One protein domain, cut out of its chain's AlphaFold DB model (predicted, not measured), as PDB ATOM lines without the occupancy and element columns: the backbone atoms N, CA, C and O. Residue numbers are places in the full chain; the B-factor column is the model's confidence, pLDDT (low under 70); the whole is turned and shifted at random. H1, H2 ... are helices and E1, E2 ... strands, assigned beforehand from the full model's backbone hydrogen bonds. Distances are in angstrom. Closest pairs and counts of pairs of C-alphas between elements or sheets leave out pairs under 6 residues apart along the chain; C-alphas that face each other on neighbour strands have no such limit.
ATOM      1  N   GLU A   9     -13.360  38.994  -6.851       90.50
ATOM      2  CA  GLU A   9     -13.369  37.890  -5.892       90.50
ATOM      3  C   GLU A   9     -12.110  37.858  -5.012       90.50
ATOM      4  O   GLU A   9     -12.152  37.314  -3.906       90.50
ATOM      5  N   VAL A  10     -11.000  38.459  -5.464       92.25
ATOM      6  CA  VAL A  10      -9.749  38.543  -4.692       92.25
ATOM      7  C   VAL A  10      -9.899  39.368  -3.416       92.25
ATOM      8  O   VAL A  10      -9.145  39.146  -2.466       92.25
ATOM      9  N   VAL A  11     -10.868  40.292  -3.353       94.25
ATOM     10  CA  VAL A  11     -11.092  41.119  -2.156       94.25
ATOM     11  C   VAL A  11     -11.756  40.336  -1.033       94.25
ATOM     12  O   VAL A  11     -11.663  40.738   0.125       94.25
ATOM     13  N   SER A  12     -12.406  39.213  -1.342       93.19
ATOM     14  CA  SER A  12     -13.122  38.414  -0.353       93.19
ATOM     15  C   SER A  12     -12.183  37.892   0.741       93.19
ATOM     16  O   SER A  12     -11.065  37.418   0.484       93.19
ATOM     17  N   HIS A  13     -12.658  37.929   1.985       91.12
ATOM     18  CA  HIS A  13     -11.997  37.254   3.106       91.12
ATOM     19  C   HIS A  13     -11.991  35.718   2.948       91.12
ATOM     20  O   HIS A  13     -11.106  35.053   3.479       91.12
ATOM     21  N   LEU A  14     -12.915  35.172   2.147       93.19
ATOM     22  CA  LEU A  14     -13.016  33.748   1.798       93.19
ATOM     23  C   LEU A  14     -12.315  33.388   0.477       93.19
ATOM     24  O   LEU A  14     -12.425  32.255   0.008       93.19
ATOM     25  N   HIS A  15     -11.601  34.331  -0.146       90.50
ATOM     26  CA  HIS A  15     -10.885  34.064  -1.393       90.50
ATOM     27  C   HIS A  15      -9.893  32.897  -1.238       90.50
ATOM     28  O   HIS A  15      -9.089  32.885  -0.305       90.50
ATOM     29  N   GLY A  16      -9.924  31.945  -2.178       86.88
ATOM     30  CA  GLY A  16      -9.101  30.728  -2.139       86.88
ATOM     31  C   GLY A  16      -9.699  29.579  -1.316       86.88
ATOM     32  O   GLY A  16      -9.019  28.582  -1.079       86.88
ATOM     33  N   THR A  17     -10.954  29.710  -0.880       88.69
ATOM     34  CA  THR A  17     -11.738  28.638  -0.253       88.69
ATOM     35  C   THR A  17     -12.904  28.232  -1.156       88.69
ATOM     36  O   THR A  17     -13.293  28.991  -2.040       88.69
ATOM     37  N   ASP A  18     -13.501  27.070  -0.890       90.81
ATOM     38  CA  ASP A  18     -14.723  26.608  -1.571       90.81
ATOM     39  C   ASP A  18     -16.004  27.167  -0.913       90.81
ATOM     40  O   ASP A  18     -17.108  26.674  -1.146       90.81
ATOM     41  N   LEU A  19     -15.864  28.166  -0.032       92.25
ATOM     42  CA  LEU A  19     -16.953  28.744   0.747       92.25
ATOM     43  C   LEU A  19     -17.461  30.037   0.109       92.25
ATOM     44  O   LEU A  19     -16.693  30.871  -0.370       92.25
ATOM     45  N   THR A  20     -18.772  30.237   0.186       92.31
ATOM     46  CA  THR A  20     -19.437  31.486  -0.189       92.31
ATOM     47  C   THR A  20     -19.757  32.324   1.043       92.31
ATOM     48  O   THR A  20     -19.830  31.810   2.164       92.31
ATOM     49  N   CYS A  21     -19.939  33.634   0.839       94.62
ATOM     50  CA  CYS A  21     -20.319  34.516   1.931       94.62
ATOM     51  C   CYS A  21     -21.697  34.134   2.472       94.62
ATOM     52  O   CYS A  21     -22.654  33.957   1.724       94.62
ATOM     53  N   GLU A  22     -21.786  34.019   3.789       96.56
ATOM     54  CA  GLU A  22     -23.034  33.731   4.480       96.56
ATOM     55  C   GLU A  22     -22.997  34.363   5.867       96.56
ATOM     56  O   GLU A  22     -21.978  34.314   6.563       96.56
ATOM     57  N   GLY A  23     -24.105  34.981   6.246       96.50
ATOM     58  CA  GLY A  23     -24.335  35.545   7.558       96.50
ATOM     59  C   GLY A  23     -25.610  34.984   8.163       96.50
ATOM     60  O   GLY A  23     -26.532  34.607   7.440       96.50
ATOM     61  N   ALA A  24     -25.675  34.947   9.488       96.75
ATOM     62  CA  ALA A  24     -26.901  34.604  10.193       96.75
ATOM     63  C   ALA A  24     -27.108  35.474  11.429       96.75
ATOM     64  O   ALA A  24     -26.158  35.943  12.060       96.75
ATOM     65  N   LEU A  25     -28.377  35.670  11.761       94.38
ATOM     66  CA  LEU A  25     -28.843  36.348  12.955       94.38
ATOM     67  C   LEU A  25     -29.476  35.322  13.883       94.38
ATOM     68  O   LEU A  25     -30.289  34.503  13.451       94.38
ATOM     69  N   PHE A  26     -29.156  35.407  15.163       95.12
ATOM     70  CA  PHE A  26     -29.673  34.530  16.194       95.12
ATOM     71  C   PHE A  26     -30.330  35.330  17.308       95.12
ATOM     72  O   PHE A  26     -29.909  36.434  17.649       95.12
ATOM     73  N   ASP A  27     -31.326  34.714  17.925       92.62
ATOM     74  CA  ASP A  27     -31.757  35.081  19.261       92.62
ATOM     75  C   ASP A  27     -30.703  34.597  20.264       92.62
ATOM     76  O   ASP A  27     -30.421  33.397  20.373       92.62
ATOM     77  N   ALA A  28     -30.080  35.531  20.974       90.44
ATOM     78  CA  ALA A  28     -28.960  35.217  21.843       90.44
ATOM     79  C   ALA A  28     -29.374  34.476  23.116       90.44
ATOM     80  O   ALA A  28     -28.511  33.852  23.719       90.44
ATOM     81  N   ILE A  29     -30.649  34.509  23.521       89.00
ATOM     82  CA  ILE A  29     -31.132  33.862  24.752       89.00
ATOM     83  C   ILE A  29     -31.502  32.401  24.482       89.00
ATOM     84  O   ILE A  29     -31.079  31.489  25.191       89.00
ATOM     85  N   THR A  30     -32.284  32.172  23.431       91.69
ATOM     86  CA  THR A  30     -32.791  30.846  23.052       91.69
ATOM     87  C   THR A  30     -31.824  30.076  22.160       91.69
ATOM     88  O   THR A  30     -31.958  28.864  22.007       91.69
ATOM     89  N   GLY A  31     -30.875  30.769  21.524       92.62
ATOM     90  CA  GLY A  31     -29.981  30.191  20.528       92.62
ATOM     91  C   GLY A  31     -30.649  29.911  19.180       92.62
ATOM     92  O   GLY A  31     -29.992  29.363  18.293       92.62
ATOM     93  N   LYS A  32     -31.925  30.253  18.986       95.06
ATOM     94  CA  LYS A  32     -32.618  29.998  17.718       95.06
ATOM     95  C   LYS A  32     -32.123  30.935  16.622       95.06
ATOM     96  O   LYS A  32     -31.895  32.119  16.853       95.06
ATOM     97  N   GLU A  33     -31.959  30.393  15.423       96.31
ATOM     98  CA  GLU A  33     -31.692  31.189  14.227       96.31
ATOM     99  C   GLU A  33     -32.942  31.994  13.865       96.31
ATOM    100  O   GLU A  33     -34.038  31.438  13.782       96.31
ATOM    101  N   LYS A  34     -32.777  33.305  13.688       94.44
ATOM    102  CA  LYS A  34     -33.826  34.228  13.245       94.44
ATOM    103  C   LYS A  34     -33.834  34.347  11.725       94.44
ATOM    104  O   LYS A  34     -34.891  34.285  11.107       94.44
ATOM    105  N   THR A  35     -32.661  34.547  11.124       94.94
ATOM    106  CA  THR A  35     -32.518  34.690   9.670       94.94
ATOM    107  C   THR A  35     -31.116  34.321   9.202       94.94
ATOM    108  O   THR A  35     -30.156  34.414   9.970       94.94
ATOM    109  N   ARG A  36     -31.000  33.955   7.927       95.94
ATOM    110  CA  ARG A  36     -29.748  33.663   7.228       95.94
ATOM    111  C   ARG A  36     -29.750  34.328   5.863       95.94
ATOM    112  O   ARG A  36     -30.777  34.376   5.190       95.94
ATOM    113  N   PHE A  37     -28.599  34.848   5.465       94.81
ATOM    114  CA  PHE A  37     -28.429  35.638   4.250       94.81
ATOM    115  C   PHE A  37     -27.072  35.361   3.604       94.81
ATOM    116  O   PHE A  37     -26.100  35.047   4.286       94.81
ATOM    117  N   SER A  38     -26.996  35.476   2.282       93.38
ATOM    118  CA  SER A  38     -25.802  35.106   1.506       93.38
ATOM    119  C   SER A  38     -25.523  36.009   0.304       93.38
ATOM    120  O   SER A  38     -24.460  35.901  -0.302       93.38
ATOM    121  N   ASP A  39     -26.425  36.939  -0.019       89.06
ATOM    122  CA  ASP A  39     -26.263  37.867  -1.141       89.06
ATOM    123  C   ASP A  39     -25.475  39.119  -0.723       89.06
ATOM    124  O   ASP A  39     -25.993  40.232  -0.640       89.06
ATOM    125  N   PHE A  40     -24.217  38.908  -0.336       91.38
ATOM    126  CA  PHE A  40     -23.286  39.980  -0.004       91.38
ATOM    127  C   PHE A  40     -21.844  39.533  -0.202       91.38
ATOM    128  O   PHE A  40     -21.513  38.348  -0.157       91.38
ATOM    129  N   ILE A  41     -20.956  40.509  -0.345       88.50
ATOM    130  CA  ILE A  41     -19.516  40.277  -0.343       88.50
ATOM    131  C   ILE A  41     -18.950  40.904   0.914       88.50
ATOM    132  O   ILE A  41     -19.131  42.092   1.177       88.50
ATOM    133  N   ARG A  42     -18.222  40.105   1.689       92.75
ATOM    134  CA  ARG A  42     -17.414  40.618   2.788       92.75
ATOM    135  C   ARG A  42     -15.964  40.679   2.355       92.75
ATOM    136  O   ARG A  42     -15.263  39.664   2.285       92.75
ATOM    137  N   LYS A 127      -8.954  23.750  14.136       96.88
ATOM    138  CA  LYS A 127      -9.791  23.236  13.046       96.88
ATOM    139  C   LYS A 127     -11.221  22.872  13.449       96.88
ATOM    140  O   LYS A 127     -12.163  23.399  12.871       96.88
ATOM    141  N   GLU A 128     -11.368  22.006  14.444       96.88
ATOM    142  CA  GLU A 128     -12.679  21.543  14.917       96.88
ATOM    143  C   GLU A 128     -13.553  22.715  15.397       96.88
ATOM    144  O   GLU A 128     -14.720  22.828  15.030       96.88
ATOM    145  N   GLU A 129     -12.956  23.647  16.141       96.19
ATOM    146  CA  GLU A 129     -13.650  24.801  16.714       96.19
ATOM    147  C   GLU A 129     -14.104  25.793  15.639       96.19
ATOM    148  O   GLU A 129     -15.226  26.301  15.703       96.19
ATOM    149  N   TYR A 130     -13.267  26.090  14.635       96.56
ATOM    150  CA  TYR A 130     -13.699  26.992  13.570       96.56
ATOM    151  C   TYR A 130     -14.701  26.324  12.625       96.56
ATOM    152  O   TYR A 130     -15.600  27.002  12.132       96.56
ATOM    153  N   GLU A 131     -14.591  25.016  12.369       96.25
ATOM    154  CA  GLU A 131     -15.567  24.283  11.552       96.25
ATOM    155  C   GLU A 131     -16.961  24.282  12.201       96.25
ATOM    156  O   GLU A 131     -17.963  24.381  11.484       96.25
ATOM    157  N   GLU A 132     -17.031  24.279  13.538       95.81
ATOM    158  CA  GLU A 132     -18.261  24.540  14.294       95.81
ATOM    159  C   GLU A 132     -18.761  25.982  14.086       95.81
ATOM    160  O   GLU A 132     -19.932  26.188  13.759       95.81
ATOM    161  N   GLN A 133     -17.884  26.991  14.188       96.19
ATOM    162  CA  GLN A 133     -18.265  28.396  13.953       96.19
ATOM    163  C   GLN A 133     -18.819  28.638  12.542       96.19
ATOM    164  O   GLN A 133     -19.764  29.414  12.373       96.19
ATOM    165  N   LEU A 134     -18.280  27.955  11.528       96.19
ATOM    166  CA  LEU A 134     -18.766  28.046  10.148       96.19
ATOM    167  C   LEU A 134     -20.216  27.556   9.985       96.19
ATOM    168  O   LEU A 134     -20.868  27.965   9.023       96.19
ATOM    169  N   GLN A 135     -20.745  26.738  10.907       95.62
ATOM    170  CA  GLN A 135     -22.157  26.321  10.893       95.62
ATOM    171  C   GLN A 135     -23.103  27.460  11.299       95.62
ATOM    172  O   GLN A 135     -24.252  27.520  10.851       95.62
ATOM    173  N   PHE A 136     -22.639  28.391  12.138       96.12
ATOM    174  CA  PHE A 136     -23.447  29.542  12.542       96.12
ATOM    175  C   PHE A 136     -23.536  30.546  11.399       96.12
ATOM    176  O   PHE A 136     -24.622  31.012  11.080       96.12
ATOM    177  N   GLY A 137     -22.420  30.794  10.722       95.88
ATOM    178  CA  GLY A 137     -22.362  31.559   9.487       95.88
ATOM    179  C   GLY A 137     -20.939  31.559   8.948       95.88
ATOM    180  O   GLY A 137     -19.985  31.777   9.697       95.88
ATOM    181  N   ARG A 138     -20.784  31.300   7.647       96.19
ATOM    182  CA  ARG A 138     -19.457  31.128   7.031       96.19
ATOM    183  C   ARG A 138     -18.610  32.394   7.079       96.19
ATOM    184  O   ARG A 138     -17.401  32.320   7.263       96.19
ATOM    185  N   SER A 139     -19.252  33.548   6.922       96.50
ATOM    186  CA  SER A 139     -18.601  34.844   7.059       96.50
ATOM    187  C   SER A 139     -18.756  35.357   8.479       96.50
ATOM    188  O   SER A 139     -17.774  35.658   9.146       96.50
ATOM    189  N   LEU A 140     -19.993  35.511   8.937       96.50
ATOM    190  CA  LEU A 140     -20.290  36.175  10.197       96.50
ATOM    191  C   LEU A 140     -21.551  35.605  10.829       96.50
ATOM    192  O   LEU A 140     -22.409  35.054  10.145       96.50
ATOM    193  N   TRP A 141     -21.701  35.810  12.125       96.56
ATOM    194  CA  TRP A 141     -22.970  35.622  12.803       96.56
ATOM    195  C   TRP A 141     -23.171  36.717  13.842       96.56
ATOM    196  O   TRP A 141     -22.216  37.294  14.367       96.56
ATOM    197  N   ILE A 142     -24.433  37.024  14.107       94.25
ATOM    198  CA  ILE A 142     -24.847  38.028  15.080       94.25
ATOM    199  C   ILE A 142     -25.826  37.362  16.038       94.25
ATOM    200  O   ILE A 142     -26.745  36.681  15.595       94.25
ATOM    201  N   ALA A 143     -25.636  37.540  17.339       92.50
ATOM    202  CA  ALA A 143     -26.557  37.066  18.363       92.50
ATOM    203  C   ALA A 143     -27.121  38.268  19.126       92.50
ATOM    204  O   ALA A 143     -26.376  38.955  19.823       92.50
ATOM    205  N   GLU A 144     -28.424  38.511  19.000       87.69
ATOM    206  CA  GLU A 144     -29.125  39.650  19.603       87.69
ATOM    207  C   GLU A 144     -29.784  39.289  20.935       87.69
ATOM    208  O   GLU A 144     -30.513  38.300  21.025       87.69
ATOM    209  N   ALA A 145     -29.592  40.128  21.946       76.06
ATOM    210  CA  ALA A 145     -30.323  40.110  23.206       76.06
ATOM    211  C   ALA A 145     -30.947  41.494  23.473       76.06
ATOM    212  O   ALA A 145     -30.442  42.505  22.984       76.06
ATOM    213  N   PRO A 146     -31.972  41.586  24.338       68.69
ATOM    214  CA  PRO A 146     -32.518  42.878  24.760       68.69
ATOM    215  C   PRO A 146     -31.477  43.813  25.399       68.69
ATOM    216  O   PRO A 146     -31.624  45.024  25.384       68.69
ATOM    217  N   VAL A 147     -30.400  43.267  25.971       63.94
ATOM    218  CA  VAL A 147     -29.369  44.045  26.685       63.94
ATOM    219  C   VAL A 147     -28.130  44.366  25.837       63.94
ATOM    220  O   VAL A 147     -27.190  44.987  26.341       63.94
ATOM    221  N   GLY A 148     -28.107  43.941  24.571       71.94
ATOM    222  CA  GLY A 148     -26.954  44.079  23.684       71.94
ATOM    223  C   GLY A 148     -26.850  42.948  22.663       71.94
ATOM    224  O   GLY A 148     -27.695  42.063  22.613       71.94
ATOM    225  N   TYR A 149     -25.794  42.928  21.856       83.12
ATOM    226  CA  TYR A 149     -25.564  41.825  20.920       83.12
ATOM    227  C   TYR A 149     -24.084  41.487  20.777       83.12
ATOM    228  O   TYR A 149     -23.199  42.296  21.075       83.12
ATOM    229  N   ILE A 150     -23.831  40.274  20.293       91.62
ATOM    230  CA  ILE A 150     -22.514  39.822  19.856       91.62
ATOM    231  C   ILE A 150     -22.491  39.809  18.339       91.62
ATOM    232  O   ILE A 150     -23.353  39.201  17.712       91.62
ATOM    233  N   PHE A 151     -21.485  40.445  17.755       94.31
ATOM    234  CA  PHE A 151     -21.075  40.193  16.380       94.31
ATOM    235  C   PHE A 151     -19.831  39.314  16.407       94.31
ATOM    236  O   PHE A 151     -18.881  39.640  17.113       94.31
ATOM    237  N   THR A 152     -19.788  38.281  15.576       97.19
ATOM    238  CA  THR A 152     -18.584  37.484  15.343       97.19
ATOM    239  C   THR A 152     -18.351  37.369  13.851       97.19
ATOM    240  O   THR A 152     -19.251  37.011  13.094       97.19
ATOM    241  N   GLY A 153     -17.133  37.665  13.417       96.69
ATOM    242  CA  GLY A 153     -16.755  37.601  12.019       96.69
ATOM    243  C   GLY A 153     -15.491  36.787  11.820       96.69
ATOM    244  O   GLY A 153     -14.469  37.053  12.448       96.69
ATOM    245  N   LEU A 154     -15.531  35.862  10.864       97.19
ATOM    246  CA  LEU A 154     -14.331  35.232  10.328       97.19
ATOM    247  C   LEU A 154     -13.428  36.312   9.719       97.19
ATOM    248  O   LEU A 154     -13.880  37.103   8.893       97.19
ATOM    249  N   HIS A 155     -12.171  36.365  10.132       95.12
ATOM    250  CA  HIS A 155     -11.155  37.212   9.515       95.12
ATOM    251  C   HIS A 155     -10.477  36.467   8.362       95.12
ATOM    252  O   HIS A 155     -10.415  36.966   7.241       95.12
ATOM    253  N   SER A 156      -9.974  35.258   8.625       94.44
ATOM    254  CA  SER A 156      -9.230  34.465   7.640       94.44
ATOM    255  C   SER A 156      -9.068  33.015   8.087       94.44
ATOM    256  O   SER A 156      -8.905  32.766   9.279       94.44
ATOM    257  N   ILE A 157      -8.991  32.084   7.136       95.44
ATOM    258  CA  ILE A 157      -8.592  30.688   7.375       95.44
ATOM    259  C   ILE A 157      -7.113  30.529   6.993       95.44
ATOM    260  O   ILE A 157      -6.678  31.058   5.964       95.44
ATOM    261  N   ALA A 158      -6.329  29.836   7.821       95.00
ATOM    262  CA  ALA A 158      -4.928  29.542   7.532       95.00
ATOM    263  C   ALA A 158      -4.791  28.701   6.250       95.00
ATOM    264  O   ALA A 158      -5.670  27.912   5.902       95.00
ATOM    265  N   LYS A 159      -3.672  28.848   5.527       92.50
ATOM    266  CA  LYS A 159      -3.466  28.173   4.228       92.50
ATOM    267  C   LYS A 159      -3.490  26.645   4.330       92.50
ATOM    268  O   LYS A 159      -3.961  25.983   3.413       92.50
ATOM    269  N   ASP A 160      -2.977  26.104   5.428       94.88
ATOM    270  CA  ASP A 160      -2.987  24.672   5.745       94.88
ATOM    271  C   ASP A 160      -4.335  24.187   6.309       94.88
ATOM    272  O   ASP A 160      -4.509  22.991   6.538       94.88
ATOM    273  N   LYS A 161      -5.295  25.106   6.503       94.75
ATOM    274  CA  LYS A 161      -6.611  24.865   7.105       94.75
ATOM    275  C   LYS A 161      -6.523  24.282   8.526       94.75
ATOM    276  O   LYS A 161      -7.440  23.590   8.964       94.75
ATOM    277  N   ALA A 162      -5.421  24.529   9.241       97.31
ATOM    278  CA  ALA A 162      -5.243  24.064  10.618       97.31
ATOM    279  C   ALA A 162      -5.924  24.983  11.645       97.31
ATOM    280  O   ALA A 162      -6.341  24.517  12.707       97.31
ATOM    281  N   SER A 163      -6.059  26.271  11.319       97.56
ATOM    282  CA  SER A 163      -6.679  27.279  12.176       97.56
ATOM    283  C   SER A 163      -7.440  28.336  11.377       97.56
ATOM    284  O   SER A 163      -7.282  28.478  10.158       97.56
ATOM    285  N   ALA A 164      -8.264  29.107  12.080       97.38
ATOM    286  CA  ALA A 164      -8.902  30.297  11.538       97.38
ATOM    287  C   ALA A 164      -8.931  31.421  12.574       97.38
ATOM    288  O   ALA A 164      -9.129  31.194  13.767       97.38
ATOM    289  N   LYS A 165      -8.754  32.652  12.097       97.38
ATOM    290  CA  LYS A 165      -8.824  33.865  12.910       97.38
ATOM    291  C   LYS A 165     -10.225  34.439  12.856       97.38
ATOM    292  O   LYS A 165     -10.777  34.610  11.768       97.38
ATOM    293  N   TYR A 166     -10.756  34.789  14.015       98.00
ATOM    294  CA  TYR A 166     -12.019  35.489  14.193       98.00
ATOM    295  C   TYR A 166     -11.781  36.767  14.980       98.00
ATOM    296  O   TYR A 166     -10.861  36.861  15.792       98.00
ATOM    297  N   TYR A 167     -12.661  37.734  14.769       97.44
ATOM    298  CA  TYR A 167     -12.847  38.830  15.703       97.44
ATOM    299  C   TYR A 167     -14.301  38.853  16.145       97.44
ATOM    300  O   TYR A 167     -15.206  38.445  15.407       97.44
ATOM    301  N   TRP A 168     -14.524  39.358  17.344       97.12
ATOM    302  CA  TRP A 168     -15.852  39.523  17.897       97.12
ATOM    303  C   TRP A 168     -15.999  40.899  18.523       97.12
ATOM    304  O   TRP A 168     -15.026  41.549  18.907       97.12
ATOM    305  N   MET A 169     -17.241  41.350  18.598       95.25
ATOM    306  CA  MET A 169     -17.620  42.604  19.217       95.25
ATOM    307  C   MET A 169     -18.801  42.344  20.140       95.25
ATOM    308  O   MET A 169     -19.820  41.808  19.703       95.25
ATOM    309  N   VAL A 170     -18.671  42.745  21.399       92.19
ATOM    310  CA  VAL A 170     -19.779  42.811  22.348       92.19
ATOM    311  C   VAL A 170     -20.236  44.255  22.419       92.19
ATOM    312  O   VAL A 170     -19.454  45.141  22.773       92.19
ATOM    313  N   PHE A 171     -21.510  44.471  22.121       88.56
ATOM    314  CA  PHE A 171     -22.167  45.757  22.277       88.56
ATOM    315  C   PHE A 171     -23.114  45.686  23.457       88.56
ATOM    316  O   PHE A 171     -23.934  44.773  23.539       88.56
ATOM    317  N   ARG A 172     -23.012  46.647  24.367       83.88
ATOM    318  CA  ARG A 172     -23.899  46.745  25.528       83.88
ATOM    319  C   ARG A 172     -24.180  48.199  25.847       83.88
ATOM    320  O   ARG A 172     -23.379  49.078  25.535       83.88
ATOM    321  N   LEU A 192     -11.474  44.701  30.252       94.75
ATOM    322  CA  LEU A 192     -12.261  44.546  29.021       94.75
ATOM    323  C   LEU A 192     -12.663  43.080  28.795       94.75
ATOM    324  O   LEU A 192     -13.815  42.813  28.455       94.75
ATOM    325  N   TYR A 193     -11.739  42.144  29.016       96.31
ATOM    326  CA  TYR A 193     -11.998  40.710  28.904       96.31
ATOM    327  C   TYR A 193     -13.018  40.228  29.942       96.31
ATOM    328  O   TYR A 193     -14.032  39.646  29.568       96.31
ATOM    329  N   ASP A 194     -12.818  40.541  31.225       95.19
ATOM    330  CA  ASP A 194     -13.728  40.158  32.314       95.19
ATOM    331  C   ASP A 194     -15.152  40.663  32.047       95.19
ATOM    332  O   ASP A 194     -16.141  39.958  32.253       95.19
ATOM    333  N   ALA A 195     -15.257  41.884  31.525       91.75
ATOM    334  CA  ALA A 195     -16.511  42.490  31.115       91.75
ATOM    335  C   ALA A 195     -17.190  41.770  29.940       91.75
ATOM    336  O   ALA A 195     -18.418  41.677  29.939       91.75
ATOM    337  N   ALA A 196     -16.425  41.281  28.962       92.56
ATOM    338  CA  ALA A 196     -16.954  40.491  27.852       92.56
ATOM    339  C   ALA A 196     -17.389  39.092  28.318       92.56
ATOM    340  O   ALA A 196     -18.476  38.639  27.957       92.56
ATOM    341  N   VAL A 197     -16.595  38.440  29.176       93.56
ATOM    342  CA  VAL A 197     -16.934  37.150  29.798       93.56
ATOM    343  C   VAL A 197     -18.219  37.263  30.612       93.56
ATOM    344  O   VAL A 197     -19.094  36.409  30.485       93.56
ATOM    345  N   GLU A 198     -18.386  38.328  31.396       90.88
ATOM    346  CA  GLU A 198     -19.625  38.567  32.144       90.88
ATOM    347  C   GLU A 198     -20.841  38.648  31.216       90.88
ATOM    348  O   GLU A 198     -21.882  38.066  31.514       90.88
ATOM    349  N   THR A 199     -20.706  39.294  30.053       87.44
ATOM    350  CA  THR A 199     -21.788  39.347  29.062       87.44
ATOM    351  C   THR A 199     -22.169  37.959  28.549       87.44
ATOM    352  O   THR A 199     -23.357  37.708  28.363       87.44
ATOM    353  N   THR A 200     -21.221  37.026  28.399       88.38
ATOM    354  CA  THR A 200     -21.538  35.662  27.927       88.38
ATOM    355  C   THR A 200     -22.491  34.892  28.842       88.38
ATOM    356  O   THR A 200     -23.223  34.036  28.354       88.38
ATOM    357  N   LYS A 201     -22.548  35.219  30.141       87.94
ATOM    358  CA  LYS A 201     -23.454  34.571  31.108       87.94
ATOM    359  C   LYS A 201     -24.932  34.856  30.838       87.94
ATOM    360  O   LYS A 201     -25.791  34.141  31.341       87.94
ATOM    361  N   LEU A 202     -25.222  35.906  30.072       84.00
ATOM    362  CA  LEU A 202     -26.578  36.301  29.697       84.00
ATOM    363  C   LEU A 202     -27.033  35.659  28.382       84.00
ATOM    364  O   LEU A 202     -28.150  35.914  27.944       84.00
ATOM    365  N   LEU A 203     -26.175  34.869  27.734       86.12
ATOM    366  CA  LEU A 203     -26.394  34.349  26.390       86.12
ATOM    367  C   LEU A 203     -26.426  32.824  26.402       86.12
ATOM    368  O   LEU A 203     -25.876  32.162  27.283       86.12
ATOM    369  N   HIS A 204     -27.025  32.255  25.365       91.44
ATOM    370  CA  HIS A 204     -26.984  30.832  25.101       91.44
ATOM    371  C   HIS A 204     -25.513  30.371  25.001       91.44
ATOM    372  O   HIS A 204     -24.752  30.955  24.217       91.44
ATOM    373  N   PRO A 205     -25.101  29.296  25.709       91.06
ATOM    374  CA  PRO A 205     -23.691  28.906  25.849       91.06
ATOM    375  C   PRO A 205     -22.916  28.762  24.535       91.06
ATOM    376  O   PRO A 205     -21.729  29.070  24.470       91.06
ATOM    377  N   LYS A 206     -23.598  28.354  23.458       91.56
ATOM    378  CA  LYS A 206     -22.996  28.194  22.125       91.56
ATOM    379  C   LYS A 206     -22.325  29.462  21.568       91.56
ATOM    380  O   LYS A 206     -21.423  29.349  20.748       91.56
ATOM    381  N   PHE A 207     -22.733  30.657  22.004       92.19
ATOM    382  CA  PHE A 207     -22.136  31.920  21.547       92.19
ATOM    383  C   PHE A 207     -20.935  32.369  22.390       92.19
ATOM    384  O   PHE A 207     -20.228  33.295  22.002       92.19
ATOM    385  N   ALA A 208     -20.687  31.727  23.533       91.12
ATOM    386  CA  ALA A 208     -19.651  32.152  24.468       91.12
ATOM    387  C   ALA A 208     -18.237  31.761  24.015       91.12
ATOM    388  O   ALA A 208     -17.277  32.433  24.385       91.12
ATOM    389  N   ASN A 209     -18.096  30.692  23.219       91.75
ATOM    390  CA  ASN A 209     -16.802  30.052  22.964       91.75
ATOM    391  C   ASN A 209     -15.749  31.023  22.403       91.75
ATOM    392  O   ASN A 209     -14.632  31.065  22.907       91.75
ATOM    393  N   VAL A 210     -16.112  31.866  21.430       94.88
ATOM    394  CA  VAL A 210     -15.175  32.832  20.825       94.88
ATOM    395  C   VAL A 210     -14.625  33.841  21.837       94.88
ATOM    396  O   VAL A 210     -13.457  34.209  21.754       94.88
ATOM    397  N   ILE A 211     -15.424  34.228  22.835       95.69
ATOM    398  CA  ILE A 211     -14.999  35.126  23.915       95.69
ATOM    399  C   ILE A 211     -14.188  34.349  24.952       95.69
ATOM    400  O   ILE A 211     -13.094  34.772  25.290       95.69
ATOM    401  N   LEU A 212     -14.673  33.196  25.423       95.75
ATOM    402  CA  LEU A 212     -14.003  32.409  26.470       95.75
ATOM    403  C   LEU A 212     -12.639  31.845  26.036       95.75
ATOM    404  O   LEU A 212     -11.795  31.557  26.882       95.75
ATOM    405  N   LYS A 213     -12.432  31.663  24.729       96.25
ATOM    406  CA  LYS A 213     -11.152  31.256  24.128       96.25
ATOM    407  C   LYS A 213     -10.235  32.435  23.818       96.25
ATOM    408  O   LYS A 213      -9.065  32.229  23.505       96.25
ATOM    409  N   THR A 214     -10.753  33.658  23.890       97.56
ATOM    410  CA  THR A 214      -9.923  34.855  23.798       97.56
ATOM    411  C   THR A 214      -9.112  34.985  25.074       97.56
ATOM    412  O   THR A 214      -9.592  34.718  26.171       97.56
ATOM    413  N   SER A 215      -7.872  35.416  24.936       96.75
ATOM    414  CA  SER A 215      -7.039  35.786  26.065       96.75
ATOM    415  C   SER A 215      -7.066  37.305  26.272       96.75
ATOM    416  O   SER A 215      -7.262  38.053  25.308       96.75
ATOM    417  N   PRO A 216      -6.873  37.802  27.506       97.31
ATOM    418  CA  PRO A 216      -6.887  39.235  27.787       97.31
ATOM    419  C   PRO A 216      -5.988  40.048  26.849       97.31
ATOM    420  O   PRO A 216      -6.398  41.096  26.359       97.31
ATOM    421  N   GLU A 217      -4.790  39.569  26.524       97.44
ATOM    422  CA  GLU A 217      -3.859  40.250  25.621       97.44
ATOM    423  C   GLU A 217      -4.401  40.460  24.200       97.44
ATOM    424  O   GLU A 217      -3.976  41.410  23.537       97.44
ATOM    425  N   ASN A 218      -5.380  39.661  23.773       97.75
ATOM    426  CA  ASN A 218      -6.032  39.767  22.470       97.75
ATOM    427  C   ASN A 218      -7.282  40.666  22.483       97.75
ATOM    428  O   ASN A 218      -7.960  40.802  21.465       97.75
ATOM    429  N   MET A 219      -7.574  41.337  23.603       97.62
ATOM    430  CA  MET A 219      -8.519  42.454  23.619       97.62
ATOM    431  C   MET A 219      -7.931  43.667  22.889       97.62
ATOM    432  O   MET A 219      -6.758  44.019  23.070       97.62
ATOM    433  N   VAL A 220      -8.757  44.350  22.096       95.00
ATOM    434  CA  VAL A 220      -8.366  45.575  21.390       95.00
ATOM    435  C   VAL A 220      -8.281  46.742  22.373       95.00
ATOM    436  O   VAL A 220      -9.211  47.007  23.136       95.00
ATOM    437  N   GLN A 221      -7.153  47.455  22.347       91.06
ATOM    438  CA  GLN A 221      -6.906  48.648  23.156       91.06
ATOM    439  C   GLN A 221      -6.132  49.697  22.323       91.06
ATOM    440  O   GLN A 221      -5.170  49.313  21.654       91.06
ATOM    441  N   PRO A 222      -6.491  50.999  22.365       88.44
ATOM    442  CA  PRO A 222      -7.632  51.567  23.085       88.44
ATOM    443  C   PRO A 222      -8.963  51.023  22.544       88.44
ATOM    444  O   PRO A 222      -9.054  50.722  21.352       88.44
ATOM    445  N   PRO A 223      -9.972  50.834  23.405       87.12
ATOM    446  CA  PRO A 223     -11.248  50.308  22.954       87.12
ATOM    447  C   PRO A 223     -11.990  51.354  22.108       87.12
ATOM    448  O   PRO A 223     -11.790  52.562  22.260       87.12
ATOM    449  N   TYR A 224     -12.806  50.878  21.169       88.88
ATOM    450  CA  TYR A 224     -13.481  51.744  20.205       88.88
ATOM    451  C   TYR A 224     -14.631  52.496  20.848       88.88
ATOM    452  O   TYR A 224     -15.458  51.894  21.521       88.88
ATOM    453  N   VAL A 225     -14.716  53.790  20.560       87.75
ATOM    454  CA  VAL A 225     -15.857  54.626  20.924       87.75
ATOM    455  C   VAL A 225     -16.830  54.662  19.758       87.75
ATOM    456  O   VAL A 225     -16.420  54.813  18.605       87.75
ATOM    457  N   LEU A 226     -18.118  54.511  20.056       88.81
ATOM    458  CA  LEU A 226     -19.151  54.672  19.050       88.81
ATOM    459  C   LEU A 226     -19.540  56.137  18.934       88.81
ATOM    460  O   LEU A 226     -19.937  56.783  19.899       88.81
ATOM    461  N   GLU A 227     -19.421  56.632  17.712       92.00
ATOM    462  CA  GLU A 227     -19.671  58.013  17.346       92.00
ATOM    463  C   GLU A 227     -20.492  58.055  16.067       92.00
ATOM    464  O   GLU A 227     -20.376  57.177  15.202       92.00
ATOM    465  N   ASP A 228     -21.267  59.117  15.920       95.06
ATOM    466  CA  ASP A 228     -21.868  59.492  14.652       95.06
ATOM    467  C   ASP A 228     -21.715  60.995  14.385       95.06
ATOM    468  O   ASP A 228     -21.237  61.776  15.213       95.06
TER     469      ASP A 228
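This is residues 9 to 42, 127 to 172 and 192 to 228 of the 329 residues of the protein "FAD-dependent monooxygenase cctM" of Lasiodiplodia theobromae (UniProt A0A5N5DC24). One twisted sheet of five strands, E2 E1 E3 E4 E5, has its helices over one face: H1 in the curl of the sheet, H2 across the edge strand E5, and short H3 between the two helices. After H3 an unnamed stretch, residues 213 to 224, leads past E5 to the small strand E6, far out at the end of the printed part. The printed part has 117 residues with three named helices and six named strands, in the order E1 E2 H1 E3 E4 E5 H2 H3 E6; the sheet is mixed and the class is mixed, helices and strands. The whole is compact, with a radius of gyration of the C-alphas of 14.4 A, and spans 36 by 35 by 33 A.

E3, residues 140 to 145, E4, residues 148 to 157, and E5, residues 163 to 172, form a meander, each strand the antiparallel neighbour of the one before. E3 and E4 are a hairpin, with N 143 and O 150 2.8 A apart. E4 and E5 are another, with N 151 and O 169 2.9 A apart. On the other side of E3, E1, residues 23 to 27, is its parallel neighbour at 18 degrees, with N 26 and O 142 2.8 A apart. E2, residues 33 to 37, is the other edge strand and forms a hairpin with E1, with N 25 and O 35 2.8 A apart. H1, residues 127 to 136, is on the sheet, which curls round it; its closest C-alphas to E5 are those of Lys 127 and Ser 163, 5.2 A apart. H2, residues 192 to 200, is on the same face, over E5 at a height over the sheet of 9.3 A, and runs across the strands, at 82 degrees to E5 on the local plane. H3, residues 209 to 212, only grazes the sheet with residues 210 to 211. H2 and H3 touch, the closest C-alphas being those of Val 197 and Leu 212, 6.5 A apart. E6, residues 225 to 228, pairs with no named strand and is apart from E5. Every O i to N i+4 pair is within hydrogen-bond range in H2, and 4 of 6 are in H1; H3 is too short for such a pair.

E1 begins at C-alpha 23, (-24.335, 35.545, 7.558). The longest strands are E4, 28.0 A, and E5, 29.2 A; E3 measures 16.9 A, E1 13.9 A and E2 11.4 A. H1 measures 15.1 A from C-alpha 127 at (-9.791, 23.236, 13.046), H2 12.9 A and H3 5.1 A. E6, 10.0 A, ends at C-alpha 228, (-21.868, 59.492, 14.652).

The C-alphas farthest apart are those of Asp 160 and Asp 228, 40.6 A. Residues 43 to 126 are not printed, a gap of 21.6 A between C-alphas 42 and 127; residues 173 to 191 are not printed, a gap of 12.3 A between C-alphas 172 and 192. The link from H3 to E6 is long. The mean pLDDT of the printed part is 92.6, and residues 146 to 147 are under 70.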